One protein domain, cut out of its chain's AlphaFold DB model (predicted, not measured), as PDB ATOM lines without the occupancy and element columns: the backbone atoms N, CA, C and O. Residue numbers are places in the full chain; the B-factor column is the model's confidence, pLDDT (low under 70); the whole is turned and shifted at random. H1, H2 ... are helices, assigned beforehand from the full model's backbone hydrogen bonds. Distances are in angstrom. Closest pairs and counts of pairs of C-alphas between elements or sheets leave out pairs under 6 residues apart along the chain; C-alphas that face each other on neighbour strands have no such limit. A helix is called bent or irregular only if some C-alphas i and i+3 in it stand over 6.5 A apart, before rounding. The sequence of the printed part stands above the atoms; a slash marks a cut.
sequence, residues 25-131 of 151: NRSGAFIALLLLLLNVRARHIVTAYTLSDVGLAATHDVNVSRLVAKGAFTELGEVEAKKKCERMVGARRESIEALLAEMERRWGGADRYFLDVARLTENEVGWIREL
ATOM      1  N   ASN A  25      23.752 -34.432   7.582       67.56
ATOM      2  CA  ASN A  25      23.926 -34.809   6.174       67.56
ATOM      3  C   ASN A  25      24.804 -36.052   5.982       67.56
ATOM      4  O   ASN A  25      24.466 -36.905   5.172       67.56
ATOM      5  N   ARG A  26      25.911 -36.198   6.722       74.50
ATOM      6  CA  ARG A  26      26.803 -37.368   6.560       74.50
ATOM      7  C   ARG A  26      26.393 -38.562   7.417       74.50
ATOM      8  O   ARG A  26      26.321 -39.674   6.914       74.50
ATOM      9  N   SER A  27      26.101 -38.332   8.692       81.25
ATOM     10  CA  SER A  27      25.599 -39.369   9.606       81.25
ATOM     11  C   SER A  27      24.189 -39.813   9.238       81.25
ATOM     12  O   SER A  27      23.944 -41.009   9.223       81.25
ATOM     13  N   GLY A  28      23.281 -38.901   8.880       86.94
ATOM     14  CA  GLY A  28      21.932 -39.276   8.452       86.94
ATOM     15  C   GLY A  28      21.934 -40.055   7.136       86.94
ATOM     16  O   GLY A  28      21.230 -41.055   7.032       86.94
ATOM     17  N   ALA A  29      22.794 -39.685   6.175       88.75
ATOM     18  CA  ALA A  29      23.007 -40.495   4.976       88.75
ATOM     19  C   ALA A  29      23.543 -41.891   5.325       88.75
ATOM     20  O   ALA A  29      22.999 -42.885   4.861       88.75
ATOM     21  N   PHE A  30      24.562 -41.985   6.183       91.62
ATOM     22  CA  PHE A  30      25.107 -43.274   6.613       91.62
ATOM     23  C   PHE A  30      24.065 -44.155   7.324       91.62
ATOM     24  O   PHE A  30      23.929 -45.328   6.988       91.62
ATOM     25  N   ILE A  31      23.287 -43.584   8.250       93.19
ATOM     26  CA  ILE A  31      22.197 -44.286   8.940       93.19
ATOM     27  C   ILE A  31      21.153 -44.771   7.930       93.19
ATOM     28  O   ILE A  31      20.713 -45.911   8.018       93.19
ATOM     29  N   ALA A  32      20.792 -43.961   6.934       94.38
ATOM     30  CA  ALA A  32      19.864 -44.386   5.892       94.38
ATOM     31  C   ALA A  32      20.387 -45.576   5.073       94.38
ATOM     32  O   ALA A  32      19.617 -46.485   4.772       94.38
ATOM     33  N   LEU A  33      21.686 -45.609   4.752       95.44
ATOM     34  CA  LEU A  33      22.304 -46.755   4.075       95.44
ATOM     35  C   LEU A  33      22.280 -48.015   4.941       95.44
ATOM     36  O   LEU A  33      21.994 -49.094   4.427       95.44
ATOM     37  N   LEU A  34      22.542 -47.884   6.245       96.38
ATOM     38  CA  LEU A  34      22.410 -48.999   7.184       96.38
ATOM     39  C   LEU A  34      20.967 -49.504   7.240       96.38
ATOM     40  O   LEU A  34      20.739 -50.697   7.112       96.38
ATOM     41  N   LEU A  35      19.978 -48.617   7.363       96.62
ATOM     42  CA  LEU A  35      18.569 -49.016   7.396       96.62
ATOM     43  C   LEU A  35      18.129 -49.686   6.085       96.62
ATOM     44  O   LEU A  35      17.384 -50.663   6.128       96.62
ATOM     45  N   LEU A  36      18.626 -49.225   4.932       96.19
ATOM     46  CA  LEU A  36      18.425 -49.922   3.658       96.19
ATOM     47  C   LEU A  36      19.050 -51.325   3.666       96.19
ATOM     48  O   LEU A  36      18.409 -52.264   3.208       96.19
ATOM     49  N   LEU A  37      20.265 -51.490   4.204       97.19
ATOM     50  CA  LEU A  37      20.923 -52.800   4.327       97.19
ATOM     51  C   LEU A  37      20.114 -53.772   5.201       97.19
ATOM     52  O   LEU A  37      20.087 -54.977   4.940       97.19
ATOM     53  N   LEU A  38      19.433 -53.239   6.217       96.62
ATOM     54  CA  LEU A  38      18.522 -53.961   7.110       96.62
ATOM     55  C   LEU A  38      17.112 -54.149   6.514       96.62
ATOM     56  O   LEU A  38      16.207 -54.585   7.218       96.62
ATOM     57  N   ASN A  39      16.909 -53.836   5.228       94.44
ATOM     58  CA  ASN A  39      15.633 -53.953   4.513       94.44
ATOM     59  C   ASN A  39      14.488 -53.098   5.089       94.44
ATOM     60  O   ASN A  39      13.306 -53.407   4.913       94.44
ATOM     61  N   VAL A  40      14.809 -51.983   5.750       95.12
ATOM     62  CA  VAL A  40      13.797 -51.019   6.191       95.12
ATOM     63  C   VAL A  40      13.217 -50.299   4.974       95.12
ATOM     64  O   VAL A  40      13.933 -49.819   4.094       95.12
ATOM     65  N   ARG A  41      11.886 -50.189   4.924       93.31
ATOM     66  CA  ARG A  41      11.191 -49.549   3.799       93.31
ATOM     67  C   ARG A  41      11.572 -48.076   3.685       93.31
ATOM     68  O   ARG A  41      11.547 -47.349   4.676       93.31
ATOM     69  N   ALA A  42      11.789 -47.613   2.453       93.06
ATOM     70  CA  ALA A  42      12.196 -46.240   2.145       93.06
ATOM     71  C   ALA A  42      11.364 -45.172   2.877       93.06
ATOM     72  O   ALA A  42      11.927 -44.257   3.468       93.06
ATOM     73  N   ARG A  43      10.032 -45.317   2.938       94.69
ATOM     74  CA  ARG A  43       9.167 -44.348   3.634       94.69
ATOM     75  C   ARG A  43       9.486 -44.179   5.124       94.69
ATOM     76  O   ARG A  43       9.353 -43.082   5.658       94.69
ATOM     77  N   HIS A  44       9.908 -45.252   5.793       95.00
ATOM     78  CA  HIS A  44      10.259 -45.232   7.213       95.00
ATOM     79  C   HIS A  44      11.609 -44.557   7.421       95.00
ATOM     80  O   HIS A  44      11.748 -43.748   8.331       95.00
ATOM     81  N   ILE A  45      12.553 -44.799   6.510       94.88
ATOM     82  CA  ILE A  45      13.849 -44.111   6.480       94.88
ATOM     83  C   ILE A  45      13.654 -42.607   6.273       94.88
ATOM     84  O   ILE A  45      14.216 -41.809   7.019       94.88
ATOM     85  N   VAL A  46      12.824 -42.211   5.303       93.69
ATOM     86  CA  VAL A  46      12.529 -40.796   5.035       93.69
ATOM     87  C   VAL A  46      11.874 -40.142   6.250       93.69
ATOM     88  O   VAL A  46      12.313 -39.077   6.676       93.69
ATOM     89  N   THR A  47      10.874 -40.795   6.850       92.19
ATOM     90  CA  THR A  47      10.191 -40.288   8.051       92.19
ATOM     91  C   THR A  47      11.184 -40.076   9.193       92.19
ATOM     92  O   THR A  47      11.287 -38.964   9.713       92.19
ATOM     93  N   ALA A  48      11.979 -41.098   9.523       90.31
ATOM     94  CA  ALA A  48      12.984 -41.025  10.578       90.31
ATOM     95  C   ALA A  48      14.025 -39.925  10.319       90.31
ATOM     96  O   ALA A  48      14.356 -39.168  11.227       90.31
ATOM     97  N   TYR A  49      14.498 -39.786   9.078       90.38
ATOM     98  CA  TYR A  49      15.440 -38.733   8.703       90.38
ATOM     99  C   TYR A  49      14.841 -37.334   8.908       90.38
ATOM    100  O   TYR A  49      15.490 -36.472   9.495       90.38
ATOM    101  N   THR A  50      13.590 -37.114   8.490       89.75
ATOM    102  CA  THR A  50      12.926 -35.805   8.630       89.75
ATOM    103  C   THR A  50      12.621 -35.419  10.079       89.75
ATOM    104  O   THR A  50      12.592 -34.231  10.394       89.75
ATOM    105  N   LEU A  51      12.474 -36.386  10.995       88.62
ATOM    106  CA  LEU A  51      12.330 -36.095  12.430       88.62
ATOM    107  C   LEU A  51      13.567 -35.398  13.011       88.62
ATOM    108  O   LEU A  51      13.448 -34.620  13.958       88.62
ATOM    109  N   SER A  52      14.745 -35.616  12.424       83.62
ATOM    110  CA  SER A  52      15.966 -34.926  12.836       83.62
ATOM    111  C   SER A  52      15.906 -33.418  12.580       83.62
ATOM    112  O   SER A  52      16.595 -32.671  13.268       83.62
ATOM    113  N   ASP A  53      15.088 -32.952  11.632       82.56
ATOM    114  CA  ASP A  53      14.884 -31.518  11.395       82.56
ATOM    115  C   ASP A  53      14.136 -30.879  12.575       82.56
ATOM    116  O   ASP A  53      14.566 -29.867  13.129       82.56
ATOM    117  N   VAL A  54      13.088 -31.561  13.053       83.56
ATOM    118  CA  VAL A  54      12.334 -31.176  14.256       83.56
ATOM    119  C   VAL A  54      13.241 -31.183  15.486       83.56
ATOM    120  O   VAL A  54      13.269 -30.213  16.242       83.56
ATOM    121  N   GLY A  55      14.025 -32.249  15.668       81.19
ATOM    122  CA  GLY A  55      14.938 -32.384  16.806       81.19
ATOM    123  C   GLY A  55      16.050 -31.329  16.837       81.19
ATOM    124  O   GLY A  55      16.522 -30.962  17.914       81.19
ATOM    125  N   LEU A  56      16.459 -30.808  15.676       79.81
ATOM    126  CA  LEU A  56      17.511 -29.797  15.575       79.81
ATOM    127  C   LEU A  56      17.005 -28.357  15.553       79.81
ATOM    128  O   LEU A  56      17.835 -27.463  15.729       79.81
ATOM    129  N   ALA A  57      15.701 -28.114  15.393       84.06
ATOM    130  CA  ALA A  57      15.135 -26.777  15.209       84.06
ATOM    131  C   ALA A  57      15.648 -25.754  16.242       84.06
ATOM    132  O   ALA A  57      16.110 -24.676  15.876       84.06
ATOM    133  N   ALA A  58      15.692 -26.127  17.526       85.56
ATOM    134  CA  ALA A  58      16.162 -25.252  18.607       85.56
ATOM    135  C   ALA A  58      17.663 -24.900  18.537       85.56
ATOM    136  O   ALA A  58      18.104 -23.913  19.123       85.56
ATOM    137  N   THR A  59      18.468 -25.709  17.847       86.06
ATOM    138  CA  THR A  59      19.927 -25.530  17.736       86.06
ATOM    139  C   THR A  59      20.383 -25.157  16.329       86.06
ATOM    140  O   THR A  59      21.575 -24.918  16.123       86.06
ATOM    141  N   HIS A  60      19.458 -25.079  15.368       86.12
ATOM    142  CA  HIS A  60      19.746 -24.873  13.953       86.12
ATOM    143  C   HIS A  60      20.595 -23.617  13.723       86.12
ATOM    144  O   HIS A  60      21.728 -23.711  13.244       86.12
ATOM    145  N   ASP A  61      20.108 -22.457  14.161       88.62
ATOM    146  CA  ASP A  61      20.773 -21.170  13.920       88.62
ATOM    147  C   ASP A  61      22.114 -21.062  14.646       88.62
ATOM    148  O   ASP A  61      23.080 -20.500  14.120       88.62
ATOM    149  N   VAL A  62      22.208 -21.666  15.833       89.25
ATOM    150  CA  VAL A  62      23.459 -21.760  16.595       89.25
ATOM    151  C   VAL A  62      24.483 -22.599  15.831       89.25
ATOM    152  O   VAL A  62      25.653 -22.220  15.744       89.25
ATOM    153  N   ASN A  63      24.065 -23.717  15.241       86.94
ATOM    154  CA  ASN A  63      24.941 -24.589  14.464       86.94
ATOM    155  C   ASN A  63      25.383 -23.928  13.152       86.94
ATOM    156  O   ASN A  63      26.569 -23.986  12.825       86.94
ATOM    157  N   VAL A  64      24.478 -23.241  12.450       89.50
ATOM    158  CA  VAL A  64      24.801 -22.447  11.252       89.50
ATOM    159  C   VAL A  64      25.810 -21.354  11.592       89.50
ATOM    160  O   VAL A  64      26.862 -21.270  10.958       89.50
ATOM    161  N   SER A  65      25.545 -20.569  12.636       90.12
ATOM    162  CA  SER A  65      26.429 -19.476  13.061       90.12
ATOM    163  C   SER A  65      27.818 -19.990  13.437       90.12
ATOM    164  O   SER A  65      28.827 -19.404  13.049       90.12
ATOM    165  N   ARG A  66      27.895 -21.134  14.131       90.19
ATOM    166  CA  ARG A  66      29.168 -21.794  14.460       90.19
ATOM    167  C   ARG A  66      29.931 -22.253  13.218       90.19
ATOM    168  O   ARG A  66      31.155 -22.173  13.217       90.19
ATOM    169  N   LEU A  67      29.249 -22.762  12.192       89.00
ATOM    170  CA  LEU A  67      29.889 -23.187  10.942       89.00
ATOM    171  C   LEU A  67      30.447 -21.991  10.165       89.00
ATOM    172  O   LEU A  67      31.604 -22.032   9.752       89.00
ATOM    173  N   VAL A  68      29.667 -20.916  10.047       90.06
ATOM    174  CA  VAL A  68      30.107 -19.668   9.407       90.06
ATOM    175  C   VAL A  68      31.300 -19.069  10.156       90.06
ATOM    176  O   VAL A  68      32.318 -18.768   9.540       90.06
ATOM    177  N   ALA A  69      31.240 -18.987  11.489       90.25
ATOM    178  CA  ALA A  69      32.336 -18.467  12.314       90.25
ATOM    179  C   ALA A  69      33.625 -19.305  12.218       90.25
ATOM    180  O   ALA A  69      34.723 -18.776  12.371       90.25
ATOM    181  N   LYS A  70      33.508 -20.609  11.934       91.62
ATOM    182  CA  LYS A  70      34.648 -21.501  11.662       91.62
ATOM    183  C   LYS A  70      35.214 -21.356  10.246       91.62
ATOM    184  O   LYS A  70      36.154 -22.067   9.903       91.62
ATOM    185  N   GLY A  71      34.654 -20.470   9.428       89.75
ATOM    186  CA  GLY A  71      35.103 -20.224   8.066       89.75
ATOM    187  C   GLY A  71      34.583 -21.234   7.042       89.75
ATOM    188  O   GLY A  71      35.212 -21.415   6.002       89.75
ATOM    189  N   ALA A  72      33.460 -21.913   7.307       86.94
ATOM    190  CA  ALA A  72      32.859 -22.801   6.316       86.94
ATOM    191  C   ALA A  72      32.398 -22.005   5.083       86.94
ATOM    192  O   ALA A  72      31.597 -21.080   5.204       86.94
ATOM    193  N   PHE A  73      32.863 -22.416   3.900       90.75
ATOM    194  CA  PHE A  73      32.475 -21.856   2.600       90.75
ATOM    195  C   PHE A  73      32.800 -20.365   2.406       90.75
ATOM    196  O   PHE A  73      32.109 -19.680   1.649       90.75
ATOM    197  N   THR A  74      33.823 -19.840   3.085       90.75
ATOM    198  CA  THR A  74      34.215 -18.419   2.999       90.75
ATOM    199  C   THR A  74      34.553 -17.975   1.580       90.75
ATOM    200  O   THR A  74      34.323 -16.816   1.238       90.75
ATOM    201  N   GLU A  75      35.009 -18.891   0.727       92.88
ATOM    202  CA  GLU A  75      35.274 -18.652  -0.690       92.88
ATOM    203  C   GLU A  75      34.032 -18.230  -1.495       92.88
ATOM    204  O   GLU A  75      34.171 -17.672  -2.580       92.88
ATOM    205  N   LEU A  76      32.822 -18.470  -0.976       90.75
ATOM    206  CA  LEU A  76      31.554 -18.138  -1.639       90.75
ATOM    207  C   LEU A  76      31.008 -16.750  -1.260       90.75
ATOM    208  O   LEU A  76      29.998 -16.318  -1.814       90.75
ATOM    209  N   GLY A  77      31.650 -16.057  -0.315       92.12
ATOM    210  CA  GLY A  77      31.128 -14.831   0.287       92.12
ATOM    211  C   GLY A  77      30.056 -15.094   1.354       92.12
ATOM    212  O   GLY A  77      29.406 -16.136   1.377       92.12
ATOM    213  N   GLU A  78      29.866 -14.133   2.261       89.56
ATOM    214  CA  GLU A  78      29.113 -14.311   3.517       89.56
ATOM    215  C   GLU A  78      27.672 -14.816   3.326       89.56
ATOM    216  O   GLU A  78      27.242 -15.762   3.990       89.56
ATOM    217  N   VAL A  79      26.934 -14.224   2.384       91.88
ATOM    218  CA  VAL A  79      25.528 -14.575   2.130       91.88
ATOM    219  C   VAL A  79      25.395 -16.010   1.621       91.88
ATOM    220  O   VAL A  79      24.529 -16.755   2.083       91.88
ATOM    221  N   GLU A  80      26.244 -16.416   0.677       92.62
ATOM    222  CA  GLU A  80      26.169 -17.755   0.091       92.62
ATOM    223  C   GLU A  80      26.764 -18.813   1.030       92.62
ATOM    224  O   GLU A  80      26.234 -19.922   1.129       92.62
ATOM    225  N   ALA A  81      27.789 -18.450   1.809       89.94
ATOM    226  CA  ALA A  81      28.337 -19.284   2.872       89.94
ATOM    227  C   ALA A  81      27.273 -19.628   3.922       89.94
ATOM    228  O   ALA A  81      27.102 -20.802   4.269       89.94
ATOM    229  N   LYS A  82      26.499 -18.629   4.374       91.00
ATOM    230  CA  LYS A  82      25.393 -18.833   5.318       91.00
ATOM    231  C   LYS A  82      24.332 -19.775   4.745       91.00
ATOM    232  O   LYS A  82      24.032 -20.785   5.379       91.00
ATOM    233  N   LYS A  83      23.848 -19.527   3.522       89.75
ATOM    234  CA  LYS A  83      22.870 -20.406   2.846       89.75
ATOM    235  C   LYS A  83      23.367 -21.843   2.714       89.75
ATOM    236  O   LYS A  83      22.606 -22.800   2.870       89.75
ATOM    237  N   LYS A  84      24.652 -22.025   2.403       87.69
ATOM    238  CA  LYS A  84      25.248 -23.358   2.281       87.69
ATOM    239  C   LYS A  84      25.380 -24.050   3.638       87.69
ATOM    240  O   LYS A  84      25.145 -25.253   3.712       87.69
ATOM    241  N   CYS A  85      25.665 -23.305   4.707       89.06
ATOM    242  CA  CYS A  85      25.634 -23.820   6.076       89.06
ATOM    243  C   CYS A  85      24.218 -24.236   6.507       89.06
ATOM    244  O   CYS A  85      24.060 -25.340   7.018       89.06
ATOM    245  N   GLU A  86      23.193 -23.421   6.245       87.94
ATOM    246  CA  GLU A  86      21.779 -23.754   6.522       87.94
ATOM    247  C   GLU A  86      21.380 -25.066   5.833       87.94
ATOM    248  O   GLU A  86      20.906 -26.010   6.464       87.94
ATOM    249  N   ARG A  87      21.702 -25.190   4.541       82.38
ATOM    250  CA  ARG A  87      21.467 -26.416   3.763       82.38
ATOM    251  C   ARG A  87      22.181 -27.652   4.307       82.38
ATOM    252  O   ARG A  87      21.747 -28.760   3.984       82.38
ATOM    253  N   MET A  88      23.289 -27.467   5.020       82.06
ATOM    254  CA  MET A  88      24.124 -28.537   5.559       82.06
ATOM    255  C   MET A  88      23.646 -29.012   6.940       82.06
ATOM    256  O   MET A  88      23.898 -30.163   7.294       82.06
ATOM    257  N   VAL A  89      22.983 -28.146   7.713       83.00
ATOM    258  CA  VAL A  89      22.492 -28.449   9.069       83.00
ATOM    259  C   VAL A  89      21.113 -29.126   9.054       83.00
ATOM    260  O   VAL A  89      20.856 -29.963   9.917       83.00
ATOM    261  N   GLY A  90      20.249 -28.809   8.084       80.56
ATOM    262  CA  GLY A  90      18.890 -29.366   8.002       80.56
ATOM    263  C   GLY A  90      18.805 -30.819   7.512       80.56
ATOM    264  O   GLY A  90      19.704 -31.307   6.825       80.56
ATOM    265  N   ALA A  91      17.692 -31.492   7.818       85.44
ATOM    266  CA  ALA A  91      17.376 -32.851   7.353       85.44
ATOM    267  C   ALA A  91      16.220 -32.843   6.340       85.44
ATOM    268  O   ALA A  91      15.077 -33.190   6.634       85.44
ATOM    269  N   ARG A  92      16.529 -32.436   5.107       86.31
ATOM    270  CA  ARG A  92      15.530 -32.254   4.044       86.31
ATOM    271  C   ARG A  92      15.059 -33.574   3.434       86.31
ATOM    272  O   ARG A  92      15.877 -34.374   2.973       86.31
ATOM    273  N   ARG A  93      13.738 -33.747   3.342       91.06
ATOM    274  CA  ARG A  93      13.072 -34.909   2.730       91.06
ATOM    275  C   ARG A  93      13.596 -35.212   1.326       91.06
ATOM    276  O   ARG A  93      13.982 -36.339   1.041       91.06
ATOM    277  N   GLU A  94      13.695 -34.195   0.482       90.56
ATOM    278  CA  GLU A  94      14.090 -34.357  -0.919       90.56
ATOM    279  C   GLU A  94      15.542 -34.842  -1.033       90.56
ATOM    280  O   GLU A  94      15.904 -35.555  -1.965       90.56
ATOM    281  N   SER A  95      16.389 -34.469  -0.067       88.31
ATOM    282  CA  SER A  95      17.794 -34.890  -0.041       88.31
ATOM    283  C   SER A  95      17.928 -36.374   0.288       88.31
ATOM    284  O   SER A  95      18.738 -37.059  -0.338       88.31
ATOM    285  N   ILE A  96      17.124 -36.883   1.226       92.00
ATOM    286  CA  ILE A  96      17.143 -38.310   1.542       92.00
ATOM    287  C   ILE A  96      16.464 -39.138   0.449       92.00
ATOM    288  O   ILE A  96      17.014 -40.157   0.047       92.00
ATOM    289  N   GLU A  97      15.349 -38.684  -0.115       94.88
ATOM    290  CA  GLU A  97      14.685 -39.372  -1.230       94.88
ATOM    291  C   GLU A  97      15.608 -39.489  -2.451       94.88
ATOM    292  O   GLU A  97      15.728 -40.568  -3.033       94.88
ATOM    293  N   ALA A  98      16.339 -38.420  -2.786       94.31
ATOM    294  CA  ALA A  98      17.334 -38.446  -3.854       94.31
ATOM    295  C   ALA A  98      18.480 -39.432  -3.568       94.31
ATOM    296  O   ALA A  98      18.923 -40.128  -4.482       94.31
ATOM    297  N   LEU A  99      18.945 -39.528  -2.316       93.44
ATOM    298  CA  LEU A  99      19.950 -40.519  -1.923       93.44
ATOM    299  C   LEU A  99      19.432 -41.946  -2.132       93.44
ATOM    300  O   LEU A  99      20.131 -42.758  -2.732       93.44
ATOM    301  N   LEU A 100      18.220 -42.254  -1.661       95.50
ATOM    302  CA  LEU A 100      17.636 -43.593  -1.789       95.50
ATOM    303  C   LEU A 100      17.423 -43.971  -3.264       95.50
ATOM    304  O   LEU A 100      17.760 -45.083  -3.667       95.50
ATOM    305  N   ALA A 101      16.937 -43.034  -4.083       95.81
ATOM    306  CA  ALA A 101      16.789 -43.239  -5.522       95.81
ATOM    307  C   ALA A 101      18.140 -43.482  -6.214       95.81
ATOM    308  O   ALA A 101      18.248 -44.343  -7.087       95.81
ATOM    309  N   GLU A 102      19.188 -42.759  -5.814       94.88
ATOM    310  CA  GLU A 102      20.528 -42.946  -6.371       94.88
ATOM    311  C   GLU A 102      21.150 -44.283  -5.956       94.88
ATOM    312  O   GLU A 102      21.844 -44.911  -6.758       94.88
ATOM    313  N   MET A 103      20.872 -44.738  -4.730       95.62
ATOM    314  CA  MET A 103      21.300 -46.049  -4.246       95.62
ATOM    315  C   MET A 103      20.722 -47.181  -5.090       95.62
ATOM    316  O   MET A 103      21.462 -48.053  -5.552       95.62
ATOM    317  N   GLU A 104      19.418 -47.118  -5.347       94.94
ATOM    318  CA  GLU A 104      18.736 -48.056  -6.234       94.94
ATOM    319  C   GLU A 104      19.313 -47.984  -7.652       94.94
ATOM    320  O   GLU A 104      19.752 -48.985  -8.213       94.94
ATOM    321  N   ARG A 105      19.422 -46.781  -8.223       97.25
ATOM    322  CA  ARG A 105      19.861 -46.597  -9.611       97.25
ATOM    323  C   ARG A 105      21.293 -47.073  -9.869       97.25
ATOM    324  O   ARG A 105      21.577 -47.585 -10.951       97.25
ATOM    325  N   ARG A 106      22.222 -46.838  -8.938       96.56
ATOM    326  CA  ARG A 106      23.649 -47.157  -9.135       96.56
ATOM    327  C   ARG A 106      24.014 -48.574  -8.730       96.56
ATOM    328  O   ARG A 106      24.872 -49.170  -9.377       96.56
ATOM    329  N   TRP A 107      23.417 -49.080  -7.657       95.69
ATOM    330  CA  TRP A 107      23.838 -50.335  -7.036       95.69
ATOM    331  C   TRP A 107      22.717 -51.373  -6.954       95.69
ATOM    332  O   TRP A 107      23.004 -52.526  -6.653       95.69
ATOM    333  N   GLY A 108      21.470 -51.020  -7.283       94.31
ATOM    334  CA  GLY A 108      20.316 -51.903  -7.095       94.31
ATOM    335  C   GLY A 108      19.996 -52.137  -5.618       94.31
ATOM    336  O   GLY A 108      19.517 -53.208  -5.262       94.31
ATOM    337  N   GLY A 109      20.368 -51.186  -4.752       93.00
ATOM    338  CA  GLY A 109      20.168 -51.265  -3.307       93.00
ATOM    339  C   GLY A 109      21.461 -51.179  -2.490       93.00
ATOM    340  O   GLY A 109      22.556 -50.937  -3.005       93.00
ATOM    341  N   ALA A 110      21.324 -51.340  -1.172       95.69
ATOM    342  CA  ALA A 110      22.432 -51.178  -0.231       95.69
ATOM    343  C   ALA A 110      23.423 -52.349  -0.246       95.69
ATOM    344  O   ALA A 110      24.621 -52.099  -0.137       95.69
ATOM    345  N   ASP A 111      22.972 -53.595  -0.427       95.81
ATOM    346  CA  ASP A 111      23.832 -54.789  -0.427       95.81
ATOM    347  C   ASP A 111      25.053 -54.619  -1.323       95.81
ATOM    348  O   ASP A 111      26.196 -54.708  -0.878       95.81
ATOM    349  N   ARG A 112      24.811 -54.280  -2.588       95.88
ATOM    350  CA  ARG A 112      25.880 -54.148  -3.567       95.88
ATOM    351  C   ARG A 112      26.797 -52.965  -3.279       95.88
ATOM    352  O   ARG A 112      27.990 -53.049  -3.540       95.88
ATOM    353  N   TYR A 113      26.283 -51.882  -2.700       96.50
ATOM    354  CA  TYR A 113      27.139 -50.795  -2.231       96.50
ATOM    355  C   TYR A 113      28.083 -51.270  -1.117       96.50
ATOM    356  O   TYR A 113      29.286 -51.006  -1.174       96.50
ATOM    357  N   PHE A 114      27.576 -52.003  -0.123       97.50
ATOM    358  CA  PHE A 114      28.404 -52.482   0.985       97.50
ATOM    359  C   PHE A 114      29.429 -53.540   0.547       97.50
ATOM    360  O   PHE A 114      30.573 -53.492   1.001       97.50
ATOM    361  N   LEU A 115      29.067 -54.425  -0.383       97.38
ATOM    362  CA  LEU A 115      29.973 -55.441  -0.928       97.38
ATOM    363  C   LEU A 115      31.006 -54.838  -1.900       97.38
ATOM    364  O   LEU A 115      32.216 -54.990  -1.722       97.38
ATOM    365  N   ASP A 116      30.553 -54.096  -2.914       96.12
ATOM    366  CA  ASP A 116      31.414 -53.671  -4.025       96.12
ATOM    367  C   ASP A 116      32.209 -52.398  -3.701       96.12
ATOM    368  O   ASP A 116      33.349 -52.246  -4.154       96.12
ATOM    369  N   VAL A 117      31.620 -51.475  -2.930       96.00
ATOM    370  CA  VAL A 117      32.210 -50.157  -2.633       96.00
ATOM    371  C   VAL A 117      32.810 -50.119  -1.235       96.00
ATOM    372  O   VAL A 117      33.981 -49.766  -1.096       96.00
ATOM    373  N   ALA A 118      32.041 -50.493  -0.207       95.25
ATOM    374  CA  ALA A 118      32.535 -50.501   1.173       95.25
ATOM    375  C   ALA A 118      33.443 -51.705   1.481       95.25
ATOM    376  O   ALA A 118      34.105 -51.705   2.516       95.25
ATOM    377  N   ARG A 119      33.521 -52.680   0.560       97.88
ATOM    378  CA  ARG A 119      34.393 -53.864   0.631       97.88
ATOM    379  C   ARG A 119      34.137 -54.749   1.849       97.88
ATOM    380  O   ARG A 119      35.061 -55.410   2.318       97.88
ATOM    381  N   LEU A 120      32.898 -54.775   2.331       97.94
ATOM    382  CA  LEU A 120      32.480 -55.771   3.308       97.94
ATOM    383  C   LEU A 120      32.314 -57.126   2.626       97.94
ATOM    384  O   LEU A 120      31.952 -57.223   1.454       97.94
ATOM    385  N   THR A 121      32.565 -58.180   3.382       98.25
ATOM    386  CA  THR A 121      32.241 -59.547   2.990       98.25
ATOM    387  C   THR A 121      30.764 -59.845   3.239       98.25
ATOM    388  O   THR A 121      30.110 -59.211   4.069       98.25
ATOM    389  N   GLU A 122      30.235 -60.866   2.563       97.75
ATOM    390  CA  GLU A 122      28.873 -61.359   2.816       97.75
ATOM    391  C   GLU A 122      28.675 -61.760   4.285       97.75
ATOM    392  O   GLU A 122      27.631 -61.474   4.866       97.75
ATOM    393  N   ASN A 123      29.705 -62.341   4.912       98.19
ATOM    394  CA  ASN A 123      29.684 -62.707   6.329       98.19
ATOM    395  C   ASN A 123      29.559 -61.480   7.241       98.19
ATOM    396  O   ASN A 123      28.776 -61.503   8.185       98.19
ATOM    397  N   GLU A 124      30.298 -60.402   6.968       98.25
ATOM    398  CA  GLU A 124      30.194 -59.158   7.745       98.25
ATOM    399  C   GLU A 124      28.827 -58.496   7.562       98.25
ATOM    400  O   GLU A 124      28.238 -58.030   8.534       98.25
ATOM    401  N   VAL A 125      28.288 -58.494   6.339       98.00
ATOM    402  CA  VAL A 125      26.930 -57.999   6.073       98.00
ATOM    403  C   VAL A 125      25.883 -58.831   6.820       98.00
ATOM    404  O   VAL A 125      24.979 -58.263   7.436       98.00
ATOM    405  N   GLY A 126      26.008 -60.159   6.801       97.44
ATOM    406  CA  GLY A 126      25.142 -61.066   7.555       97.44
ATOM    407  C   GLY A 126      25.201 -60.795   9.057       97.44
ATOM    408  O   GLY A 126      24.164 -60.640   9.695       97.44
ATOM    409  N   TRP A 127      26.408 -60.623   9.596       97.69
ATOM    410  CA  TRP A 127      26.612 -60.306  11.007       97.69
ATOM    411  C   TRP A 127      26.020 -58.947  11.403       97.69
ATOM    412  O   TRP A 127      25.397 -58.833  12.454       97.69
ATOM    413  N   ILE A 128      26.147 -57.918  10.558       97.00
ATOM    414  CA  ILE A 128      25.511 -56.610  10.796       97.00
ATOM    415  C   ILE A 128      23.989 -56.753  10.885       97.00
ATOM    416  O   ILE A 128      23.369 -56.148  11.759       97.00
ATOM    417  N   ARG A 129      23.383 -57.544   9.993       96.31
ATOM    418  CA  ARG A 129      21.936 -57.797  10.003       96.31
ATOM    419  C   ARG A 129      21.503 -58.496  11.279       96.31
ATOM    420  O   ARG A 129      20.570 -58.032  11.923       96.31
ATOM    421  N   GLU A 130      22.204 -59.557  11.658       95.44
ATOM    422  CA  GLU A 130      21.938 -60.299  12.890       95.44
ATOM    423  C   GLU A 130      22.082 -59.410  14.132       95.44
ATOM    424  O   GLU A 130      21.221 -59.416  15.002       95.44
ATOM    425  N   LEU A 131      23.131 -58.588  14.193       96.69
ATOM    426  CA  LEU A 131      23.408 -57.733  15.345       96.69
ATOM    427  C   LEU A 131      22.399 -56.586  15.507       96.69
ATOM    428  O   LEU A 131      22.119 -56.166  16.629       96.69
TER     429      LEU A 131
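What this domain is: This is residues 25 to 131 of the 151 residues of an uncharacterized protein of Ampelomyces quisqualis (UniProt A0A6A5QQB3). Two unequal lobes make an elongated shape: in the larger, H2a packs on H1 and H4, with H5 and H6 at its far end; in the smaller, H2b packs on H3. The sharply bent H2 and the link from H3 to H4 join them. The printed part has 107 residues with six named helices, H1 to H6 in order, and no named strand: all helix. It is loose, with a radius of gyration of the C-alphas of 16.5 A, and spans 47 by 28 by 25 A.

How they stand to each other: H2, residues 42 to 69, was assigned as one helix by its hydrogen bonds but is bent: C-alphas 58 and 61 are 7.7 A apart. Its arms H2a, residues 42 to 58, and H2b, residues 61 to 69, are about perpendicular at 80 degrees; H2a is itself irregular, with C-alphas 55 and 58 7.5 A apart. H1, residues 25 to 37, forms a hairpin with H2a, which touches it with residues 42 to 49 alone, closest at the C-alphas of Ala 32 and Ile 45, 6.0 A. H2b touches H3, residues 78 to 89, at a steep tilt of 51 degrees, opposite ways, closest at the C-alphas of Val 64 and Cys 85, 5.4 A. H4, residues 93 to 107, touches H2a, closest at the C-alphas of Thr 50 and Arg 93, 6.0 A. H5, residues 110 to 117, touches residues 33 to 37 of H1 alone, closest at the C-alphas of Leu 37 and Ala 110, 5.1 A. H5 and H6, residues 122 to 131, form a hairpin and only just touch, with 3 pairs of C-alphas within 8 A, the closest those of Leu 115 and Glu 122, 7.1 A. H3 is apart from H4. Every O i to N i+4 pair is within hydrogen-bond range in H1, H2b, H3, H4, H5 and H6, and 9 of 13 are in H2a.

Where its parts are: H1 begins at C-alpha 25 (23.926, -34.809, 6.174) and is 18.3 A long. H2a measures 27.0 A, H3 16.6 A and H4 21.2 A. H6 ends at C-alpha 131 (23.408, -57.733, 15.345).

The domain as a whole: The C-alphas farthest apart, those of Val 79 and Asn 123, are 48.5 A apart. The printed part has no cut and no long link; residue 25 is under 70 in pLDDT.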